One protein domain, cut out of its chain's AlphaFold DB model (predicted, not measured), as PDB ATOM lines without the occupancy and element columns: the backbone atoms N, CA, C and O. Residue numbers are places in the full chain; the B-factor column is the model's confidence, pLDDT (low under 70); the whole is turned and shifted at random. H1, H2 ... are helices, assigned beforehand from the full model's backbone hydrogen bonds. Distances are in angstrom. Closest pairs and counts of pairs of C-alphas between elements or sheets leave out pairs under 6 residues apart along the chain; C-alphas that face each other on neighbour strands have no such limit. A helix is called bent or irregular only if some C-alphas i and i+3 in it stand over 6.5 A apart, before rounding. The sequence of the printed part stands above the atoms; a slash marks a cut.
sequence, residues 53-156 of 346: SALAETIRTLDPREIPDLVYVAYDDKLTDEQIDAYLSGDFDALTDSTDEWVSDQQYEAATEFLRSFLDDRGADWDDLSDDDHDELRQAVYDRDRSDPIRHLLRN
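AT A GLANCE: This is residues 53 to 156 of the 346 residues of an uncharacterized protein of Curtobacterium sp. MCBD17_040 (UniProt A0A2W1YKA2). One long, kinked helix, H3, makes the spine of a loose, elongated domain, with a pair of short helices toward each end. H4 crosses one part of H3, with H1 side by side with H4, while toward the other end H2 crosses H3 and H5 is near H2. The link of residues 60 to 80 runs the long way from H1 to H2. The printed part has 104 residues, with five named helices in the order H1 to H5 and no named strand: all helix, loose, radius of gyration of the C-alphas 16.0 A, spans 48 by 24 by 21 A.

HOW THE PARTS SIT: Start at H1, residues 53 to 59: it touches H4, residues 131 to 142, at Ala 56 and Leu 137, their closest C-alphas, 5.0 A apart, at a shallow tilt of 23 degrees, the same way. Next, H2, residues 81 to 89, touches residues 92 to 98 alone of H3, residues 92 to 120; their closest C-alphas, Gln 83 and Leu 95, are 5.6 A apart, and the lines are about perpendicular at 73 degrees. Residues 107 to 115 of H3 touch residues 137 to 142 of H4, closest at the C-alphas of Ala 111 and Arg 138, 6.2 A, opposite ways at a steep tilt of 68 degrees, only just short of perpendicular. H5, residues 149 to 156, is close to H3 but not clearly touching, with the closest C-alphas, Val 103 and Pro 149, 7.8 A apart. Every O i to N i+4 pair is within hydrogen-bond range in H1, H2, H4 and H5; in H3, 22 of 25 are.

IN THESE COORDINATES: Find C-alpha 53 at (-80.806, 116.693, -80.212), where H1 begins. H3 runs 38.7 A from C-alpha 92 at (-99.352, 88.499, -78.258); it has a kink of 54 degrees near residue 99 and is irregular, C-alphas 98 and 101 being 7.7 A apart. H4 measures 16.2 A, H2 12.3 A, H5 10.7 A and H1 9.7 A; H5 ends at C-alpha 156, (-92.789, 85.139, -61.174).

THE WHOLE: The C-alphas of Ser 89 and Gly 123, 49.9 A apart, are the two farthest apart. The link from H1 to H2 is long; the printed part has no cut, and no printed residue is under 70 in pLDDT.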
ATOM      1  N   SER A  53     -81.308 117.678 -79.250       86.12
ATOM      2  CA  SER A  53     -80.806 116.693 -80.212       86.12
ATOM      3  C   SER A  53     -79.364 116.228 -79.951       86.12
ATOM      4  O   SER A  53     -79.034 115.074 -80.215       86.12
ATOM      5  N   ALA A  54     -78.485 117.080 -79.406       87.00
ATOM      6  CA  ALA A  54     -77.124 116.670 -79.035       87.00
ATOM      7  C   ALA A  54     -77.119 115.787 -77.774       87.00
ATOM      8  O   ALA A  54     -76.327 114.848 -77.655       87.00
ATOM      9  N   LEU A  55     -78.029 116.070 -76.839       90.19
ATOM     10  CA  LEU A  55     -78.246 115.266 -75.638       90.19
ATOM     11  C   LEU A  55     -78.900 113.923 -75.984       90.19
ATOM     12  O   LEU A  55     -78.437 112.890 -75.509       90.19
ATOM     13  N   ALA A  56     -79.885 113.921 -76.881       90.88
ATOM     14  CA  ALA A  56     -80.512 112.721 -77.418       90.88
ATOM     15  C   ALA A  56     -79.480 111.834 -78.119       90.88
ATOM     16  O   ALA A  56     -79.427 110.636 -77.865       90.88
ATOM     17  N   GLU A  57     -78.586 112.413 -78.927       91.50
ATOM     18  CA  GLU A  57     -77.494 111.648 -79.537       91.50
ATOM     19  C   GLU A  57     -76.531 111.079 -78.492       91.50
ATOM     20  O   GLU A  57     -76.086 109.941 -78.609       91.50
ATOM     21  N   THR A  58     -76.265 111.826 -77.418       92.00
ATOM     22  CA  THR A  58     -75.469 111.309 -76.300       92.00
ATOM     23  C   THR A  58     -76.144 110.086 -75.681       92.00
ATOM     24  O   THR A  58     -75.493 109.049 -75.575       92.00
ATOM     25  N   ILE A  59     -77.441 110.163 -75.357       92.62
ATOM     26  CA  ILE A  59     -78.236 109.041 -74.822       92.62
ATOM     27  C   ILE A  59     -78.191 107.846 -75.778       92.62
ATOM     28  O   ILE A  59     -77.882 106.728 -75.366       92.62
ATOM     29  N   ARG A  60     -78.375 108.092 -77.079       92.19
ATOM     30  CA  ARG A  60     -78.272 107.068 -78.124       92.19
ATOM     31  C   ARG A  60     -76.877 106.470 -78.253       92.19
ATOM     32  O   ARG A  60     -76.751 105.489 -78.970       92.19
ATOM     33  N   THR A  61     -75.836 106.993 -77.616       92.19
ATOM     34  CA  THR A  61     -74.488 106.389 -77.632       92.19
ATOM     35  C   THR A  61     -74.092 105.729 -76.315       92.19
ATOM     36  O   THR A  61     -73.057 105.062 -76.280       92.19
ATOM     37  N   LEU A  62     -74.904 105.867 -75.261       90.19
ATOM     38  CA  LEU A  62     -74.646 105.232 -73.969       90.19
ATOM     39  C   LEU A  62     -74.665 103.703 -74.090       90.19
ATOM     40  O   LEU A  62     -75.370 103.128 -74.932       90.19
ATOM     41  N   ASP A  63     -73.908 103.026 -73.218       88.81
ATOM     42  CA  ASP A  63     -74.139 101.598 -72.999       88.81
ATOM     43  C   ASP A  63     -75.577 101.442 -72.475       88.81
ATOM     44  O   ASP A  63     -75.958 102.143 -71.538       88.81
ATOM     45  N   PRO A  64     -76.390 100.530 -73.029       85.00
ATOM     46  CA  PRO A  64     -77.751 100.309 -72.544       85.00
ATOM     47  C   PRO A  64     -77.862  99.962 -71.050       85.00
ATOM     48  O   PRO A  64     -78.955  99.980 -70.510       85.00
ATOM     49  N   ARG A  65     -76.769  99.584 -70.373       87.38
ATOM     50  CA  ARG A  65     -76.729  99.379 -68.912       87.38
ATOM     51  C   ARG A  65     -76.624 100.672 -68.107       87.38
ATOM     52  O   ARG A  65     -76.761 100.625 -66.890       87.38
ATOM     53  N   GLU A  66     -76.299 101.786 -68.753       87.31
ATOM     54  CA  GLU A  66     -76.272 103.109 -68.123       87.31
ATOM     55  C   GLU A  66     -77.669 103.732 -68.046       87.31
ATOM     56  O   GLU A  66     -77.871 104.684 -67.296       87.31
ATOM     57  N   ILE A  67     -78.630 103.175 -68.786       88.56
ATOM     58  CA  ILE A  67     -80.043 103.526 -68.698       88.56
ATOM     59  C   ILE A  67     -80.712 102.500 -67.773       88.56
ATOM     60  O   ILE A  67     -80.476 101.299 -67.940       88.56
ATOM     61  N   PRO A  68     -81.474 102.941 -66.757       88.19
ATOM     62  CA  PRO A  68     -82.201 102.023 -65.892       88.19
ATOM     63  C   PRO A  68     -83.260 101.257 -66.692       88.19
ATOM     64  O   PRO A  68     -83.766 101.757 -67.694       88.19
ATOM     65  N   ASP A  69     -83.623 100.063 -66.222       90.75
ATOM     66  CA  ASP A  69     -84.826  99.396 -66.722       90.75
ATOM     67  C   ASP A  69     -86.023 100.317 -66.440       90.75
ATOM     68  O   ASP A  69     -86.240 100.733 -65.298       90.75
ATOM     69  N   LEU A  70     -86.756 100.680 -67.490       93.94
ATOM     70  CA  LEU A  70     -87.862 101.628 -67.412       93.94
ATOM     71  C   LEU A  70     -89.145 101.016 -66.841       93.94
ATOM     72  O   LEU A  70     -90.023 101.751 -66.404       93.94
ATOM     73  N   VAL A  71     -89.256  99.685 -66.827       94.12
ATOM     74  CA  VAL A  71     -90.401  98.978 -66.248       94.12
ATOM     75  C   VAL A  71     -89.943  98.086 -65.109       94.12
ATOM     76  O   VAL A  71     -89.175  97.137 -65.294       94.12
ATOM     77  N   TYR A  72     -90.473  98.353 -63.919       92.19
ATOM     78  CA  TYR A  72     -90.247  97.518 -62.750       92.19
ATOM     79  C   TYR A  72     -91.405  96.541 -62.541       92.19
ATOM     80  O   TYR A  72     -92.556  96.943 -62.401       92.19
ATOM     81  N   VAL A  73     -91.080  95.251 -62.450       93.31
ATOM     82  CA  VAL A  73     -92.027  94.185 -62.089       93.31
ATOM     83  C   VAL A  73     -91.734  93.757 -60.658       93.31
ATOM     84  O   VAL A  73     -90.616  93.309 -60.371       93.31
ATOM     85  N   ALA A  74     -92.704  93.897 -59.752       91.38
ATOM     86  CA  ALA A  74     -92.523  93.470 -58.373       91.38
ATOM     87  C   ALA A  74     -92.393  91.944 -58.289       91.38
ATOM     88  O   ALA A  74     -92.762  91.204 -59.194       91.38
ATOM     89  N   TYR A  75     -91.827  91.448 -57.190       88.19
ATOM     90  CA  TYR A  75     -91.579  90.013 -57.023       88.19
ATOM     91  C   TYR A  75     -92.870  89.175 -56.966       88.19
ATOM     92  O   TYR A  75     -92.863  88.003 -57.329       88.19
ATOM     93  N   ASP A  76     -93.960  89.764 -56.478       91.81
ATOM     94  CA  ASP A  76     -95.281  89.151 -56.358       91.81
ATOM     95  C   ASP A  76     -96.189  89.395 -57.572       91.81
ATOM     96  O   ASP A  76     -97.230  88.735 -57.683       91.81
ATOM     97  N   ASP A  77     -95.781  90.271 -58.492       93.88
ATOM     98  CA  ASP A  77     -96.465  90.466 -59.766       93.88
ATOM     99  C   ASP A  77     -96.249  89.242 -60.649       93.88
ATOM    100  O   ASP A  77     -95.122  88.802 -60.878       93.88
ATOM    101  N   LYS A  78     -97.347  88.705 -61.162       94.75
ATOM    102  CA  LYS A  78     -97.405  87.521 -62.018       94.75
ATOM    103  C   LYS A  78     -98.434  87.758 -63.110       94.75
ATOM    104  O   LYS A  78     -99.258  88.663 -62.989       94.75
ATOM    105  N   LEU A  79     -98.418  86.912 -64.132       94.00
ATOM    106  CA  LEU A  79     -99.475  86.941 -65.136       94.00
ATOM    107  C   LEU A  79    -100.831  86.602 -64.499       94.00
ATOM    108  O   LEU A  79    -100.919  85.719 -63.637       94.00
ATOM    109  N   THR A  80    -101.881  87.302 -64.927       92.75
ATOM    110  CA  THR A  80    -103.266  86.900 -64.645       92.75
ATOM    111  C   THR A  80    -103.646  85.676 -65.475       92.75
ATOM    112  O   THR A  80    -102.944  85.321 -66.423       92.75
ATOM    113  N   ASP A  81    -104.764  85.031 -65.144       91.88
ATOM    114  CA  ASP A  81    -105.212  83.849 -65.882       91.88
ATOM    115  C   ASP A  81    -105.482  84.189 -67.364       91.88
ATOM    116  O   ASP A  81    -105.066  83.452 -68.254       91.88
ATOM    117  N   GLU A  82    -106.067  85.355 -67.654       90.50
ATOM    118  CA  GLU A  82    -106.303  85.822 -69.028       90.50
ATOM    119  C   GLU A  82    -104.996  86.062 -69.795       90.50
ATOM    120  O   GLU A  82    -104.886  85.729 -70.975       90.50
ATOM    121  N   GLN A  83    -103.983  86.615 -69.123       93.38
ATOM    122  CA  GLN A  83    -102.666  86.842 -69.715       93.38
ATOM    123  C   GLN A  83    -101.922  85.531 -69.971       93.38
ATOM    124  O   GLN A  83    -101.202  85.411 -70.961       93.38
ATOM    125  N   ILE A  84    -102.094  84.540 -69.096       94.25
ATOM    126  CA  ILE A  84    -101.554  83.200 -69.314       94.25
ATOM    127  C   ILE A  84    -102.218  82.563 -70.536       94.25
ATOM    128  O   ILE A  84    -101.504  82.051 -71.393       94.25
ATOM    129  N   ASP A  85    -103.546  82.619 -70.652       91.75
ATOM    130  CA  ASP A  85    -104.250  82.048 -71.805       91.75
ATOM    131  C   ASP A  85    -103.841  82.745 -73.119       91.75
ATOM    132  O   ASP A  85    -103.562  82.060 -74.104       91.75
ATOM    133  N   ALA A  86    -103.683  84.077 -73.127       92.19
ATOM    134  CA  ALA A  86    -103.142  84.820 -74.274       92.19
ATOM    135  C   ALA A  86    -101.696  84.409 -74.615       92.19
ATOM    136  O   ALA A  86    -101.327  84.213 -75.775       92.19
ATOM    137  N   TYR A  87    -100.862  84.210 -73.592       93.75
ATOM    138  CA  TYR A  87     -99.489  83.750 -73.770       93.75
ATOM    139  C   TYR A  87     -99.410  82.320 -74.341       93.75
ATOM    140  O   TYR A  87     -98.556  82.022 -75.184       93.75
ATOM    141  N   LEU A  88    -100.297  81.425 -73.900       94.19
ATOM    142  CA  LEU A  88    -100.376  80.045 -74.379       94.19
ATOM    143  C   LEU A  88    -100.951  79.945 -75.796       94.19
ATOM    144  O   LEU A  88    -100.483  79.107 -76.565       94.19
ATOM    145  N   SER A  89    -101.912  80.800 -76.158       91.88
ATOM    146  CA  SER A  89    -102.529  80.833 -77.492       91.88
ATOM    147  C   SER A  89    -101.682  81.514 -78.562       91.88
ATOM    148  O   SER A  89    -101.954  81.357 -79.749       91.88
ATOM    149  N   GLY A  90    -100.650  82.256 -78.156       90.69
ATOM    150  CA  GLY A  90     -99.858  83.063 -79.080       90.69
ATOM    151  C   GLY A  90    -100.503  84.407 -79.418       90.69
ATOM    152  O   GLY A  90     -99.984  85.106 -80.287       90.69
ATOM    153  N   ASP A  91    -101.583  84.790 -78.726       90.81
ATOM    154  CA  ASP A  91    -102.244  86.092 -78.857       90.81
ATOM    155  C   ASP A  91    -101.416  87.182 -78.160       90.81
ATOM    156  O   ASP A  91    -101.713  87.656 -77.059       90.81
ATOM    157  N   PHE A  92    -100.291  87.521 -78.792       87.50
ATOM    158  CA  PHE A  92     -99.352  88.499 -78.258       87.50
ATOM    159  C   PHE A  92     -99.966  89.897 -78.196       87.50
ATOM    160  O   PHE A  92     -99.663  90.613 -77.251       87.50
ATOM    161  N   ASP A  93    -100.855  90.242 -79.130       89.38
ATOM    162  CA  ASP A  93    -101.538  91.537 -79.151       89.38
ATOM    163  C   ASP A  93    -102.428  91.688 -77.908       89.38
ATOM    164  O   ASP A  93    -102.292  92.665 -77.174       89.38
ATOM    165  N   ALA A  94    -103.262  90.688 -77.589       89.50
ATOM    166  CA  ALA A  94    -104.067  90.718 -76.367       89.50
ATOM    167  C   ALA A  94    -103.200  90.761 -75.098       89.50
ATOM    168  O   ALA A  94    -103.533  91.460 -74.135       89.50
ATOM    169  N   LEU A  95    -102.077  90.034 -75.092       89.50
ATOM    170  CA  LEU A  95    -101.132  90.059 -73.980       89.50
ATOM    171  C   LEU A  95    -100.529  91.457 -73.797       89.50
ATOM    172  O   LEU A  95    -100.562  91.977 -72.680       89.50
ATOM    173  N   THR A  96    -100.022  92.078 -74.867       87.62
ATOM    174  CA  THR A  96     -99.432  93.420 -74.808       87.62
ATOM    175  C   THR A  96    -100.467  94.470 -74.448       87.62
ATOM    176  O   THR A  96    -100.215  95.232 -73.517       87.62
ATOM    177  N   ASP A  97    -101.646  94.443 -75.072       91.38
ATOM    178  CA  ASP A  97    -102.743  95.384 -74.816       91.38
ATOM    179  C   ASP A  97    -103.167  95.357 -73.343       91.38
ATOM    180  O   ASP A  97    -103.417  96.399 -72.739       91.38
ATOM    181  N   SER A  98    -103.195  94.170 -72.724       89.88
ATOM    182  CA  SER A  98    -103.540  94.032 -71.303       89.88
ATOM    183  C   SER A  98    -102.519  94.674 -70.354       89.88
ATOM    184  O   SER A  98    -102.848  94.968 -69.205       89.88
ATOM    185  N   THR A  99    -101.280  94.866 -70.815       88.94
ATOM    186  CA  THR A  99    -100.175  95.441 -70.031       88.94
ATOM    187  C   THR A  99     -99.793  96.856 -70.458       88.94
ATOM    188  O   THR A  99     -99.054  97.513 -69.729       88.94
ATOM    189  N   ASP A 100    -100.294  97.332 -71.601       90.69
ATOM    190  CA  ASP A 100     -99.806  98.526 -72.299       90.69
ATOM    191  C   ASP A 100     -99.918  99.802 -71.463       90.69
ATOM    192  O   ASP A 100     -98.943 100.539 -71.345       90.69
ATOM    193  N   GLU A 101    -101.065 100.033 -70.817       91.75
ATOM    194  CA  GLU A 101    -101.282 101.221 -69.978       91.75
ATOM    195  C   GLU A 101    -100.267 101.275 -68.826       91.75
ATOM    196  O   GLU A 101     -99.572 102.270 -68.637       91.75
ATOM    197  N   TRP A 102    -100.110 100.162 -68.103       92.25
ATOM    198  CA  TRP A 102     -99.168 100.070 -66.988       92.25
ATOM    199  C   TRP A 102     -97.706 100.192 -67.442       92.25
ATOM    200  O   TRP A 102     -96.919 100.877 -66.785       92.25
ATOM    201  N   VAL A 103     -97.340  99.554 -68.559       92.88
ATOM    202  CA  VAL A 103     -95.992  99.641 -69.141       92.88
ATOM    203  C   VAL A 103     -95.691 101.072 -69.580       92.88
ATOM    204  O   VAL A 103     -94.646 101.606 -69.214       92.88
ATOM    205  N   SER A 104     -96.608 101.701 -70.313       92.25
ATOM    206  CA  SER A 104     -96.451 103.059 -70.835       92.25
ATOM    207  C   SER A 104     -96.310 104.090 -69.715       92.25
ATOM    208  O   SER A 104     -95.426 104.945 -69.784       92.25
ATOM    209  N   ASP A 105     -97.118 103.983 -68.655       94.44
ATOM    210  CA  ASP A 105     -97.038 104.875 -67.493       94.44
ATOM    211  C   ASP A 105     -95.686 104.743 -66.773       94.44
ATOM    212  O   ASP A 105     -95.014 105.744 -66.512       94.44
ATOM    213  N   GLN A 106     -95.241 103.509 -66.511       94.50
ATOM    214  CA  GLN A 106     -93.939 103.246 -65.885       94.50
ATOM    215  C   GLN A 106     -92.787 103.765 -66.745       94.50
ATOM    216  O   GLN A 106     -91.909 104.466 -66.240       94.50
ATOM    217  N   GLN A 107     -92.814 103.477 -68.051       94.50
ATOM    218  CA  GLN A 107     -91.788 103.938 -68.982       94.50
ATOM    219  C   GLN A 107     -91.699 105.460 -69.000       94.50
ATOM    220  O   GLN A 107     -90.599 106.013 -68.935       94.50
ATOM    221  N   TYR A 108     -92.846 106.136 -69.042       94.94
ATOM    222  CA  TYR A 108     -92.914 107.587 -69.025       94.94
ATOM    223  C   TYR A 108     -92.319 108.177 -67.744       94.94
ATOM    224  O   TYR A 108     -91.485 109.089 -67.807       94.94
ATOM    225  N   GLU A 109     -92.727 107.669 -66.578       95.06
ATOM    226  CA  GLU A 109     -92.254 108.153 -65.280       95.06
ATOM    227  C   GLU A 109     -90.751 107.903 -65.100       95.06
ATOM    228  O   GLU A 109     -90.004 108.842 -64.807       95.06
ATOM    229  N   ALA A 110     -90.290 106.676 -65.359       95.12
ATOM    230  CA  ALA A 110     -88.893 106.282 -65.204       95.12
ATOM    231  C   ALA A 110     -87.967 107.018 -66.184       95.12
ATOM    232  O   ALA A 110     -86.900 107.498 -65.789       95.12
ATOM    233  N   ALA A 111     -88.374 107.174 -67.451       95.88
ATOM    234  CA  ALA A 111     -87.602 107.941 -68.425       95.88
ATOM    235  C   ALA A 111     -87.515 109.418 -68.029       95.88
ATOM    236  O   ALA A 111     -86.446 110.019 -68.128       95.88
ATOM    237  N   THR A 112     -88.609 110.001 -67.530       95.00
ATOM    238  CA  THR A 112     -88.623 111.394 -67.062       95.00
ATOM    239  C   THR A 112     -87.708 111.585 -65.847       95.00
ATOM    240  O   THR A 112     -86.960 112.563 -65.788       95.00
ATOM    241  N   GLU A 113     -87.720 110.657 -64.887       95.25
ATOM    242  CA  GLU A 113     -86.822 110.693 -63.727       95.25
ATOM    243  C   GLU A 113     -85.350 110.569 -64.144       95.25
ATOM    244  O   GLU A 113     -84.518 111.388 -63.736       95.25
ATOM    245  N   PHE A 114     -85.037 109.606 -65.016       95.38
ATOM    246  CA  PHE A 114     -83.698 109.438 -65.576       95.38
ATOM    247  C   PHE A 114     -83.222 110.707 -66.289       95.38
ATOM    248  O   PHE A 114     -82.122 111.187 -66.017       95.38
ATOM    249  N   LEU A 115     -84.051 111.280 -67.168       95.19
ATOM    250  CA  LEU A 115     -83.704 112.473 -67.940       95.19
ATOM    251  C   LEU A 115     -83.463 113.682 -67.039       95.19
ATOM    252  O   LEU A 115     -82.485 114.395 -67.246       95.19
ATOM    253  N   ARG A 116     -84.277 113.882 -65.997       94.56
ATOM    254  CA  ARG A 116     -84.053 114.950 -65.011       94.56
ATOM    255  C   ARG A 116     -82.687 114.833 -64.344       94.56
ATOM    256  O   ARG A 116     -81.956 115.818 -64.300       94.56
ATOM    257  N   SER A 117     -82.309 113.636 -63.893       92.88
ATOM    258  CA  SER A 117     -80.976 113.407 -63.316       92.88
ATOM    259  C   SER A 117     -79.863 113.583 -64.355       92.88
ATOM    260  O   SER A 117     -78.839 114.202 -64.076       92.88
ATOM    261  N   PHE A 118     -80.058 113.054 -65.565       92.81
ATOM    262  CA  PHE A 118     -79.078 113.094 -66.649       92.81
ATOM    263  C   PHE A 118     -78.760 114.524 -67.106       92.81
ATOM    264  O   PHE A 118     -77.601 114.821 -67.428       92.81
ATOM    265  N   LEU A 119     -79.779 115.390 -67.148       91.38
ATOM    266  CA  LEU A 119     -79.663 116.803 -67.499       91.38
ATOM    267  C   LEU A 119     -79.071 117.636 -66.356       91.38
ATOM    268  O   LEU A 119     -78.166 118.428 -66.626       91.38
ATOM    269  N   ASP A 120     -79.498 117.414 -65.106       90.19
ATOM    270  CA  ASP A 120     -78.954 118.113 -63.929       90.19
ATOM    271  C   ASP A 120     -77.436 117.892 -63.806       90.19
ATOM    272  O   ASP A 120     -76.660 118.844 -63.699       90.19
ATOM    273  N   ASP A 121     -76.980 116.646 -63.992       87.12
ATOM    274  CA  ASP A 121     -75.553 116.293 -64.025       87.12
ATOM    275  C   ASP A 121     -74.759 117.024 -65.125       87.12
ATOM    276  O   ASP A 121     -73.529 117.129 -65.058       87.12
ATOM    277  N   ARG A 122     -75.453 117.536 -66.146       85.31
ATOM    278  CA  ARG A 122     -74.896 118.251 -67.304       85.31
ATOM    279  C   ARG A 122     -75.203 119.750 -67.287       85.31
ATOM    280  O   ARG A 122     -74.816 120.447 -68.225       85.31
ATOM    281  N   GLY A 123     -75.825 120.256 -66.220       84.50
ATOM    282  CA  GLY A 123     -76.153 121.670 -66.049       84.50
ATOM    283  C   GLY A 123     -77.267 122.176 -66.968       84.50
ATOM    284  O   GLY A 123     -77.298 123.371 -67.261       84.50
ATOM    285  N   ALA A 124     -78.141 121.286 -67.444       85.06
ATOM    286  CA  ALA A 124     -79.350 121.626 -68.186       85.06
ATOM    287  C   ALA A 124     -80.585 121.433 -67.291       85.06
ATOM    288  O   ALA A 124     -80.641 120.477 -66.520       85.06
ATOM    289  N   ASP A 125     -81.568 122.327 -67.404       86.62
ATOM    290  CA  ASP A 125     -82.831 122.223 -66.669       86.62
ATOM    291  C   ASP A 125     -83.892 121.550 -67.551       86.62
ATOM    292  O   ASP A 125     -84.088 121.932 -68.706       86.62
ATOM    293  N   TRP A 126     -84.570 120.539 -67.008       89.12
ATOM    294  CA  TRP A 126     -85.675 119.855 -67.679       89.12
ATOM    295  C   TRP A 126     -86.832 120.815 -67.975       89.12
ATOM    296  O   TRP A 126     -87.446 120.718 -69.036       89.12
ATOM    297  N   ASP A 127     -87.112 121.754 -67.068       90.31
ATOM    298  CA  ASP A 127     -88.260 122.662 -67.175       90.31
ATOM    299  C   ASP A 127     -88.043 123.788 -68.211       90.31
ATOM    300  O   ASP A 127     -88.999 124.457 -68.605       90.31
ATOM    301  N   ASP A 128     -86.803 123.977 -68.684       88.94
ATOM    302  CA  ASP A 128     -86.438 124.966 -69.711       88.94
ATOM    303  C   ASP A 128     -86.583 124.432 -71.153       88.94
ATOM    304  O   ASP A 128     -86.452 125.195 -72.119       88.94
ATOM    305  N   LEU A 129     -86.826 123.130 -71.318       88.62
ATOM    306  CA  LEU A 129     -86.963 122.464 -72.614       88.62
ATOM    307  C   LEU A 129     -88.403 122.541 -73.150       88.62
ATOM    308  O   LEU A 129     -89.364 122.647 -72.388       88.62
ATOM    309  N   SER A 130     -88.555 122.496 -74.476       91.44
ATOM    310  CA  SER A 130     -89.880 122.419 -75.106       91.44
ATOM    311  C   SER A 130     -90.466 121.004 -75.044       91.44
ATOM    312  O   SER A 130     -89.735 120.033 -74.859       91.44
ATOM    313  N   ASP A 131     -91.776 120.874 -75.266       92.38
ATOM    314  CA  ASP A 131     -92.433 119.560 -75.347       92.38
ATOM    315  C   ASP A 131     -91.796 118.677 -76.446       92.38
ATOM    316  O   ASP A 131     -91.554 117.492 -76.223       92.38
ATOM    317  N   ASP A 132     -91.428 119.271 -77.590       93.38
ATOM    318  CA  ASP A 132     -90.733 118.575 -78.687       93.38
ATOM    319  C   ASP A 132     -89.343 118.061 -78.248       93.38
ATOM    320  O   ASP A 132     -88.923 116.969 -78.636       93.38
ATOM    321  N   ASP A 133     -88.628 118.828 -77.416       93.94
ATOM    322  CA  ASP A 133     -87.333 118.426 -76.858       93.94
ATOM    323  C   ASP A 133     -87.494 117.285 -75.838       93.94
ATOM    324  O   ASP A 133     -86.681 116.356 -75.807       93.94
ATOM    325  N   HIS A 134     -88.542 117.332 -75.002       93.19
ATOM    326  CA  HIS A 134     -88.871 116.252 -74.066       93.19
ATOM    327  C   HIS A 134     -89.185 114.956 -74.809       93.19
ATOM    328  O   HIS A 134     -88.690 113.898 -74.418       93.19
ATOM    329  N   ASP A 135     -89.969 115.034 -75.883       94.19
ATOM    330  CA  ASP A 135     -90.308 113.886 -76.724       94.19
ATOM    331  C   ASP A 135     -89.072 113.299 -77.412       94.19
ATOM    332  O   ASP A 135     -88.874 112.083 -77.371       94.19
ATOM    333  N   GLU A 136     -88.190 114.136 -77.975       94.69
ATOM    334  CA  GLU A 136     -86.948 113.662 -78.599       94.69
ATOM    335  C   GLU A 136     -86.054 112.916 -77.591       94.69
ATOM    336  O   GLU A 136     -85.508 111.848 -77.897       94.69
ATOM    337  N   LEU A 137     -85.906 113.465 -76.382       95.25
ATOM    338  CA  LEU A 137     -85.087 112.871 -75.329       95.25
ATOM    339  C   LEU A 137     -85.694 111.576 -74.786       95.25
ATOM    340  O   LEU A 137     -84.968 110.596 -74.623       95.25
ATOM    341  N   ARG A 138     -87.011 111.541 -74.544       95.62
ATOM    342  CA  ARG A 138     -87.709 110.320 -74.115       95.62
ATOM    343  C   ARG A 138     -87.594 109.226 -75.158       95.62
ATOM    344  O   ARG A 138     -87.234 108.110 -74.801       95.62
ATOM    345  N   GLN A 139     -87.793 109.549 -76.434       95.06
ATOM    346  CA  GLN A 139     -87.631 108.569 -77.504       95.06
ATOM    347  C   GLN A 139     -86.212 107.984 -77.520       95.06
ATOM    348  O   GLN A 139     -86.052 106.776 -77.644       95.06
ATOM    349  N   ALA A 140     -85.178 108.810 -77.319       94.88
ATOM    350  CA  ALA A 140     -83.801 108.324 -77.232       94.88
ATOM    351  C   ALA A 140     -83.566 107.365 -76.047       94.88
ATOM    352  O   ALA A 140     -82.733 106.464 -76.155       94.88
ATOM    353  N   VAL A 141     -84.286 107.551 -74.935       96.00
ATOM    354  CA  VAL A 141     -84.272 106.641 -73.780       96.00
ATOM    355  C   VAL A 141     -85.039 105.352 -74.092       96.00
ATOM    356  O   VAL A 141     -84.503 104.271 -73.866       96.00
ATOM    357  N   TYR A 142     -86.238 105.447 -74.676       94.44
ATOM    358  CA  TYR A 142     -87.057 104.291 -75.067       94.44
ATOM    359  C   TYR A 142     -86.352 103.386 -76.078       94.44
ATOM    360  O   TYR A 142     -86.350 102.171 -75.915       94.44
ATOM    361  N   ASP A 143     -85.655 103.964 -77.064       92.75
ATOM    362  CA  ASP A 143     -84.858 103.225 -78.058       92.75
ATOM    363  C   ASP A 143     -83.747 102.362 -77.426       92.75
ATOM    364  O   ASP A 143     -83.125 101.523 -78.085       92.75
ATOM    365  N   ARG A 144     -83.444 102.610 -76.152       91.88
ATOM    366  CA  ARG A 144     -82.402 101.944 -75.381       91.88
ATOM    367  C   ARG A 144     -82.944 101.150 -74.193       91.88
ATOM    368  O   ARG A 144     -82.134 100.528 -73.502       91.88
ATOM    369  N   ASP A 145     -84.260 101.137 -73.989       91.38
ATOM    370  CA  ASP A 145     -84.910 100.348 -72.948       91.38
ATOM    371  C   ASP A 145     -84.649  98.854 -73.168       91.38
ATOM    372  O   ASP A 145     -84.649  98.334 -74.287       91.38
ATOM    373  N   ARG A 146     -84.376  98.161 -72.069       90.38
ATOM    374  CA  ARG A 146     -84.102  96.721 -72.034       90.38
ATOM    375  C   ARG A 146     -85.091  95.964 -71.163       90.38
ATOM    376  O   ARG A 146     -84.912  94.758 -70.969       90.38
ATOM    377  N   SER A 147     -86.101  96.659 -70.655       90.44
ATOM    378  CA  SER A 147     -87.173  96.076 -69.872       90.44
ATOM    379  C   SER A 147     -87.897  95.010 -70.686       90.44
ATOM    380  O   SER A 147     -88.280  95.225 -71.833       90.44
ATOM    381  N   ASP A 148     -88.092  93.849 -70.071       90.56
ATOM    382  CA  ASP A 148     -88.901  92.760 -70.616       90.56
ATOM    383  C   ASP A 148     -89.941  92.373 -69.553       90.56
ATOM    384  O   ASP A 148     -89.740  91.416 -68.788       90.56
ATOM    385  N   PRO A 149     -91.010  93.183 -69.411       91.62
ATOM    386  CA  PRO A 149     -91.981  93.011 -68.338       91.62
ATOM    387  C   PRO A 149     -92.684  91.659 -68.431       91.62
ATOM    388  O   PRO A 149     -92.855  90.998 -67.410       91.62
ATOM    389  N   ILE A 150     -92.996  91.184 -69.639       91.06
ATOM    390  CA  ILE A 150     -93.635  89.880 -69.850       91.06
ATOM    391  C   ILE A 150     -92.725  88.743 -69.382       91.06
ATOM    392  O   ILE A 150     -93.166  87.878 -68.626       91.06
ATOM    393  N   ARG A 151     -91.434  88.751 -69.740       90.69
ATOM    394  CA  ARG A 151     -90.480  87.745 -69.243       90.69
ATOM    395  C   ARG A 151     -90.319  87.792 -67.727       90.69
ATOM    396  O   ARG A 151     -90.106  86.753 -67.098       90.69
ATOM    397  N   HIS A 152     -90.380  88.978 -67.128       92.31
ATOM    398  CA  HIS A 152     -90.311  89.135 -65.678       92.31
ATOM    399  C   HIS A 152     -91.569  88.614 -64.978       92.31
ATOM    400  O   HIS A 152     -91.435  87.875 -64.003       92.31
ATOM    401  N   LEU A 153     -92.755  88.912 -65.511       94.50
ATOM    402  CA  LEU A 153     -94.026  88.375 -65.030       94.50
ATOM    403  C   LEU A 153     -94.055  86.847 -65.153       94.50
ATOM    404  O   LEU A 153     -94.367  86.171 -64.181       94.50
ATOM    405  N   LEU A 154     -93.636  86.288 -66.295       93.31
ATOM    406  CA  LEU A 154     -93.516  84.838 -66.502       93.31
ATOM    407  C   LEU A 154     -92.619  84.175 -65.457       93.31
ATOM    408  O   LEU A 154     -92.999  83.165 -64.879       93.31
ATOM    409  N   ARG A 155     -91.452  84.762 -65.167       92.62
ATOM    410  CA  ARG A 155     -90.524  84.243 -64.147       92.62
ATOM    411  C   ARG A 155     -91.155  84.182 -62.750       92.62
ATOM    412  O   ARG A 155     -90.754  83.345 -61.942       92.62
ATOM    413  N   ASN A 156     -92.085  85.085 -62.453       95.12
ATOM    414  CA  ASN A 156     -92.789  85.139 -61.174       95.12
ATOM    415  C   ASN A 156     -94.073  84.286 -61.171       95.12
ATOM    416  O   ASN A 156     -94.557  83.900 -60.104       95.12
TER     417      ASN A 156